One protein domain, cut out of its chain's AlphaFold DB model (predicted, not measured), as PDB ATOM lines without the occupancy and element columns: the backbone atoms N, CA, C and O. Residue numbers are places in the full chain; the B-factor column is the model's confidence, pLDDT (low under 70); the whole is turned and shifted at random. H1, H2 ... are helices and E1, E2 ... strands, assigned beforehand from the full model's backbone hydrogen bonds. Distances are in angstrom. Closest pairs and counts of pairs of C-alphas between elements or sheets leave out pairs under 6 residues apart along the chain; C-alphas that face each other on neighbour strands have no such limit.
ATOM      1  N   GLU A   9      -6.702  44.989   7.469       96.56
ATOM      2  CA  GLU A   9      -7.825  44.147   7.874       96.56
ATOM      3  C   GLU A   9      -8.201  44.466   9.330       96.56
ATOM      4  O   GLU A   9      -7.378  44.978  10.091       96.56
ATOM      5  N   CYS A  10      -9.465  44.237   9.700       93.75
ATOM      6  CA  CYS A  10      -9.892  44.334  11.095       93.75
ATOM      7  C   CYS A  10      -9.354  43.121  11.852       93.75
ATOM      8  O   CYS A  10      -9.747  42.000  11.539       93.75
ATOM      9  N   ASP A  11      -8.515  43.362  12.847       95.00
ATOM     10  CA  ASP A  11      -8.170  42.382  13.871       95.00
ATOM     11  C   ASP A  11      -9.047  42.607  15.105       95.00
ATOM     12  O   ASP A  11      -9.367  43.758  15.437       95.00
ATOM     13  N   GLU A  12      -9.444  41.523  15.770       93.06
ATOM     14  CA  GLU A  12     -10.302  41.570  16.951       93.06
ATOM     15  C   GLU A  12      -9.812  40.660  18.077       93.06
ATOM     16  O   GLU A  12      -9.379  39.526  17.861       93.06
ATOM     17  N   PHE A  13      -9.922  41.167  19.306       92.62
ATOM     18  CA  PHE A  13      -9.673  40.401  20.520       92.62
ATOM     19  C   PHE A  13     -10.805  40.628  21.536       92.62
ATOM     20  O   PHE A  13     -11.076  41.790  21.863       92.62
ATOM     21  N   PRO A  14     -11.421  39.571  22.095       93.62
ATOM     22  CA  PRO A  14     -11.162  38.151  21.819       93.62
ATOM     23  C   PRO A  14     -11.492  37.746  20.371       93.62
ATOM     24  O   PRO A  14     -12.306  38.393  19.716       93.62
ATOM     25  N   PHE A  15     -10.821  36.709  19.855       94.69
ATOM     26  CA  PHE A  15     -10.900  36.354  18.432       94.69
ATOM     27  C   PHE A  15     -12.316  35.924  18.020       94.69
ATOM     28  O   PHE A  15     -13.003  35.246  18.791       94.69
ATOM     29  N   ALA A  16     -12.708  36.211  16.773       93.19
ATOM     30  CA  ALA A  16     -13.999  35.817  16.187       93.19
ATOM     31  C   ALA A  16     -14.343  34.329  16.366       93.19
ATOM     32  O   ALA A  16     -15.505  33.950  16.462       93.19
ATOM     33  N   SER A  17     -13.318  33.476  16.373       94.19
ATOM     34  CA  SER A  17     -13.427  32.025  16.513       94.19
ATOM     35  C   SER A  17     -13.631  31.546  17.954       94.19
ATOM     36  O   SER A  17     -13.628  30.339  18.190       94.19
ATOM     37  N   THR A  18     -13.764  32.452  18.926       93.44
ATOM     38  CA  THR A  18     -13.950  32.123  20.348       93.44
ATOM     39  C   THR A  18     -15.363  32.441  20.826       93.44
ATOM     40  O   THR A  18     -16.042  33.308  20.282       93.44
ATOM     41  N   TRP A  19     -15.790  31.773  21.900       92.25
ATOM     42  CA  TRP A  19     -17.069  32.050  22.562       92.25
ATOM     43  C   TRP A  19     -17.108  33.405  23.274       92.25
ATOM     44  O   TRP A  19     -18.184  33.841  23.667       92.25
ATOM     45  N   GLN A  20     -15.966  34.073  23.425       90.31
ATOM     46  CA  GLN A  20     -15.813  35.413  23.986       90.31
ATOM     47  C   GLN A  20     -15.655  36.480  22.886       90.31
ATOM     48  O   GLN A  20     -15.299  37.622  23.167       90.31
ATOM     49  N   GLY A  21     -15.842  36.113  21.614       88.69
ATOM     50  CA  GLY A  21     -15.763  37.056  20.505       88.69
ATOM     51  C   GLY A  21     -16.774  38.202  20.634       88.69
ATOM     52  O   GLY A  21     -17.736  38.155  21.402       88.69
ATOM     53  N   SER A  22     -16.585  39.241  19.824       82.50
ATOM     54  CA  SER A  22     -17.398  40.469  19.855       82.50
ATOM     55  C   SER A  22     -18.909  40.252  19.636       82.50
ATOM     56  O   SER A  22     -19.708  41.110  20.005       82.50
ATOM     57  N   TYR A  23     -19.310  39.113  19.055       79.50
ATOM     58  CA  TYR A  23     -20.712  38.733  18.843       79.50
ATOM     59  C   TYR A  23     -21.406  38.184  20.102       79.50
ATOM     60  O   TYR A  23     -22.629  38.273  20.213       79.50
ATOM     61  N   THR A  24     -20.652  37.585  21.024       75.94
ATOM     62  CA  THR A  24     -21.181  36.844  22.181       75.94
ATOM     63  C   THR A  24     -20.938  37.542  23.518       75.94
ATOM     64  O   THR A  24     -21.703  37.310  24.453       75.94
ATOM     65  N   GLU A  25     -19.909  38.386  23.631       65.12
ATOM     66  CA  GLU A  25     -19.644  39.184  24.837       65.12
ATOM     67  C   GLU A  25     -20.551  40.418  24.965       65.12
ATOM     68  O   GLU A  25     -21.079  40.954  23.988       65.12
ATOM     69  N   ASP A  26     -20.675  40.916  26.202       65.31
ATOM     70  CA  ASP A  26     -21.313  42.200  26.494       65.31
ATOM     71  C   ASP A  26     -20.658  43.337  25.690       65.31
ATOM     72  O   ASP A  26     -19.428  43.443  25.587       65.31
ATOM     73  N   VAL A  27     -21.493  44.248  25.184       64.44
ATOM     74  CA  VAL A  27     -21.070  45.451  24.456       64.44
ATOM     75  C   VAL A  27     -19.948  46.172  25.219       64.44
ATOM     76  O   VAL A  27     -20.167  46.710  26.302       64.44
ATOM     77  N   GLY A  28     -18.747  46.216  24.630       68.44
ATOM     78  CA  GLY A  28     -17.612  47.007  25.124       68.44
ATOM     79  C   GLY A  28     -16.442  46.232  25.743       68.44
ATOM     80  O   GLY A  28     -15.476  46.874  26.146       68.44
ATOM     81  N   LYS A  29     -16.472  44.892  25.798       85.31
ATOM     82  CA  LYS A  29     -15.342  44.062  26.285       85.31
ATOM     83  C   LYS A  29     -14.482  43.454  25.170       85.31
ATOM     84  O   LYS A  29     -13.918  42.377  25.327       85.31
ATOM     85  N   PHE A  30     -14.367  44.149  24.048       89.19
ATOM     86  CA  PHE A  30     -13.555  43.718  22.918       89.19
ATOM     87  C   PHE A  30     -12.729  44.888  22.377       89.19
ATOM     88  O   PHE A  30     -13.091  46.057  22.527       89.19
ATOM     89  N   SER A  31     -11.611  44.564  21.744       90.44
ATOM     90  CA  SER A  31     -10.774  45.499  21.001       90.44
ATOM     91  C   SER A  31     -10.882  45.181  19.518       90.44
ATOM     92  O   SER A  31     -10.852  44.013  19.140       90.44
ATOM     93  N   VAL A  32     -10.972  46.219  18.686       91.38
ATOM     94  CA  VAL A  32     -10.852  46.101  17.229       91.38
ATOM     95  C   VAL A  32      -9.840  47.117  16.743       91.38
ATOM     96  O   VAL A  32      -9.889  48.289  17.134       91.38
ATOM     97  N   ARG A  33      -8.943  46.696  15.854       93.19
ATOM     98  CA  ARG A  33      -7.974  47.592  15.224       93.19
ATOM     99  C   ARG A  33      -7.726  47.197  13.776       93.19
ATOM    100  O   ARG A  33      -7.601  46.024  13.461       93.19
ATOM    101  N   TYR A  34      -7.596  48.193  12.899       96.31
ATOM    102  CA  TYR A  34      -7.026  47.955  11.577       96.31
ATOM    103  C   TYR A  34      -5.520  47.733  11.698       96.31
ATOM    104  O   TYR A  34      -4.801  48.621  12.172       96.31
ATOM    105  N   ILE A  35      -5.053  46.571  11.256       96.75
ATOM    106  CA  ILE A  35      -3.631  46.227  11.172       96.75
ATOM    107  C   ILE A  35      -3.277  45.830   9.735       96.75
ATOM    108  O   ILE A  35      -4.169  45.662   8.905       96.75
ATOM    109  N   ASP A  36      -1.986  45.718   9.431       98.19
ATOM    110  CA  ASP A  36      -1.506  45.280   8.116       98.19
ATOM    111  C   ASP A  36      -2.107  43.918   7.719       98.19
ATOM    112  O   ASP A  36      -2.122  42.979   8.515       98.19
ATOM    113  N   ALA A  37      -2.625  43.826   6.493       98.12
ATOM    114  CA  ALA A  37      -3.403  42.678   6.032       98.12
ATOM    115  C   ALA A  37      -2.581  41.380   5.962       98.12
ATOM    116  O   ALA A  37      -3.083  40.313   6.319       98.12
ATOM    117  N   ASP A  38      -1.319  41.455   5.533       98.31
ATOM    118  CA  ASP A  38      -0.460  40.271   5.428       98.31
ATOM    119  C   ASP A  38      -0.101  39.739   6.819       98.31
ATOM    120  O   ASP A  38      -0.161  38.531   7.066       98.31
ATOM    121  N   SER A  39       0.176  40.652   7.751       97.88
ATOM    122  CA  SER A  39       0.410  40.333   9.162       97.88
ATOM    123  C   SER A  39      -0.826  39.708   9.821       97.88
ATOM    124  O   SER A  39      -0.706  38.681  10.490       97.88
ATOM    125  N   ASN A  40      -2.016  40.275   9.589       97.69
ATOM    126  CA  ASN A  40      -3.281  39.756  10.119       97.69
ATOM    127  C   ASN A  40      -3.563  38.333   9.626       97.69
ATOM    128  O   ASN A  40      -3.845  37.424  10.410       97.69
ATOM    129  N   ARG A  41      -3.409  38.110   8.317       98.25
ATOM    130  CA  ARG A  41      -3.618  36.800   7.697       98.25
ATOM    131  C   ARG A  41      -2.618  35.765   8.194       98.25
ATOM    132  O   ARG A  41      -3.000  34.626   8.460       98.25
ATOM    133  N   ALA A  42      -1.348  36.146   8.333       98.38
ATOM    134  CA  ALA A  42      -0.339  35.275   8.919       98.38
ATOM    135  C   ALA A  42      -0.716  34.896  10.360       98.38
ATOM    136  O   ALA A  42      -0.723  33.710  10.684       98.38
ATOM    137  N   GLY A  43      -1.098  35.872  11.191       97.19
ATOM    138  CA  GLY A  43      -1.559  35.648  12.564       97.19
ATOM    139  C   GLY A  43      -2.742  34.681  12.647       97.19
ATOM    140  O   GLY A  43      -2.686  33.710  13.401       97.19
ATOM    141  N   GLY A  44      -3.762  34.870  11.805       97.94
ATOM    142  CA  GLY A  44      -4.910  33.964  11.717       97.94
ATOM    143  C   GLY A  44      -4.532  32.533  11.312       97.94
ATOM    144  O   GLY A  44      -5.038  31.572  11.893       97.94
ATOM    145  N   ASN A  45      -3.594  32.367  10.373       98.56
ATOM    146  CA  ASN A  45      -3.097  31.045   9.974       98.56
ATOM    147  C   ASN A  45      -2.346  30.343  11.118       98.56
ATOM    148  O   ASN A  45      -2.554  29.150  11.345       98.56
ATOM    149  N   TRP A  46      -1.499  31.069  11.854       97.94
ATOM    150  CA  TRP A  46      -0.797  30.528  13.022       97.94
ATOM    151  C   TRP A  46      -1.759  30.167  14.155       97.94
ATOM    152  O   TRP A  46      -1.610  29.105  14.757       97.94
ATOM    153  N   LEU A  47      -2.774  30.999  14.405       97.50
ATOM    154  CA  LEU A  47      -3.829  30.731  15.384       97.50
ATOM    155  C   LEU A  47      -4.592  29.441  15.045       97.50
ATOM    156  O   LEU A  47      -4.748  28.572  15.900       97.50
ATOM    157  N   ALA A  48      -4.997  29.273  13.782       98.12
ATOM    158  CA  ALA A  48      -5.674  28.062  13.316       98.12
ATOM    159  C   ALA A  48      -4.782  26.813  13.421       98.12
ATOM    160  O   ALA A  48      -5.249  25.746  13.829       98.12
ATOM    161  N   ALA A  49      -3.493  26.936  13.088       98.44
ATOM    162  CA  ALA A  49      -2.532  25.849  13.240       98.44
ATOM    163  C   ALA A  49      -2.338  25.462  14.712       98.44
ATOM    164  O   ALA A  49      -2.308  24.273  15.022       98.44
ATOM    165  N   TRP A  50      -2.262  26.440  15.619       97.38
ATOM    166  CA  TRP A  50      -2.170  26.193  17.057       97.38
ATOM    167  C   TRP A  50      -3.413  25.472  17.591       97.38
ATOM    168  O   TRP A  50      -3.266  24.447  18.255       97.38
ATOM    169  N   TYR A  51      -4.622  25.915  17.216       98.06
ATOM    170  CA  TYR A  51      -5.861  25.201  17.557       98.06
ATOM    171  C   TYR A  51      -5.823  23.735  17.114       98.06
ATOM    172  O   TYR A  51      -6.195  22.846  17.878       98.06
ATOM    173  N   ALA A  52      -5.341  23.465  15.900       98.12
ATOM    174  CA  ALA A  52      -5.239  22.106  15.380       98.12
ATOM    175  C   ALA A  52      -4.171  21.265  16.103       98.12
ATOM    176  O   ALA A  52      -4.413  20.095  16.404       98.12
ATOM    177  N   TYR A  53      -3.000  21.847  16.374       98.25
ATOM    178  CA  TYR A  53      -1.861  21.144  16.965       98.25
ATOM    179  C   TYR A  53      -2.129  20.747  18.420       98.25
ATOM    180  O   TYR A  53      -1.916  19.593  18.797       98.25
ATOM    181  N   ASP A  54      -2.692  21.674  19.197       97.81
ATOM    182  CA  ASP A  54      -3.018  21.462  20.611       97.81
ATOM    183  C   ASP A  54      -4.416  20.857  20.806       97.81
ATOM    184  O   ASP A  54      -4.812  20.555  21.930       97.81
ATOM    185  N   ARG A  55      -5.145  20.620  19.705       97.81
ATOM    186  CA  ARG A  55      -6.515  20.083  19.686       97.81
ATOM    187  C   ARG A  55      -7.467  20.897  20.560       97.81
ATOM    188  O   ARG A  55      -8.245  20.326  21.315       97.81
TER     189      ARG A  55
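This is residues 9 to 55 of the 68 residues of the protein "Deoxyribonuclease NucA/NucB" of Planifilum fimeticola (UniProt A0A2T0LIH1). A two-stranded hairpin, E1 and E2, and one long helix, H1, make a flat V that joins where E2 passes straight into H1. A wide loop, residues 14 to 30, closes the hairpin at its far end, and the last part of the helix with the residues after it, 49 to 55, sticks out free. The printed part has 47 residues, with two named strands and one named helix in the order E1, E2, H1; the sheet, in the order E1 - E2, is antiparallel, and the class is mixed, helices and strands. The whole is only just loose, close to compact, with a radius of gyration of the C-alphas of 11.5 A and spans of 31 by 27 by 10 A.

E1 is residues 9 to 13, 13.3 A from first to last C-alpha, and begins at C-alpha 9 at (-7.825, 44.147, 7.874). E2 is residues 31 to 36, 15.9 A long. H1 is residues 37 to 53, 24.2 A long, from C-alpha 37 at (-3.403, 42.678, 6.032) to C-alpha 53 at (-1.861, 21.144, 16.965).

E1 and E2 form an antiparallel hairpin, with 145 degrees between their directions. C-alphas 12 and 32 face each other at 4.6 A. N 11 and O 33, at 2.9 A, and N 31 and O 13, at 2.8 A, are within hydrogen-bond range. The closest C-alphas of E1 and H1 are those of Glu 9 and Ala 37, 5.0 A apart; the two centres are 12.4 A apart. In H1 every O i to N i+4 pair is within hydrogen-bond range.

The two C-alphas farthest apart are those of Val 27 and Tyr 53, 31.9 A. The printed part has no cut. The link from E1 to E2 is long, 17 residues, and that from E2 to H1 is tight. The mean pLDDT of the printed part is 91.8, and residues 25 to 28 are under 70.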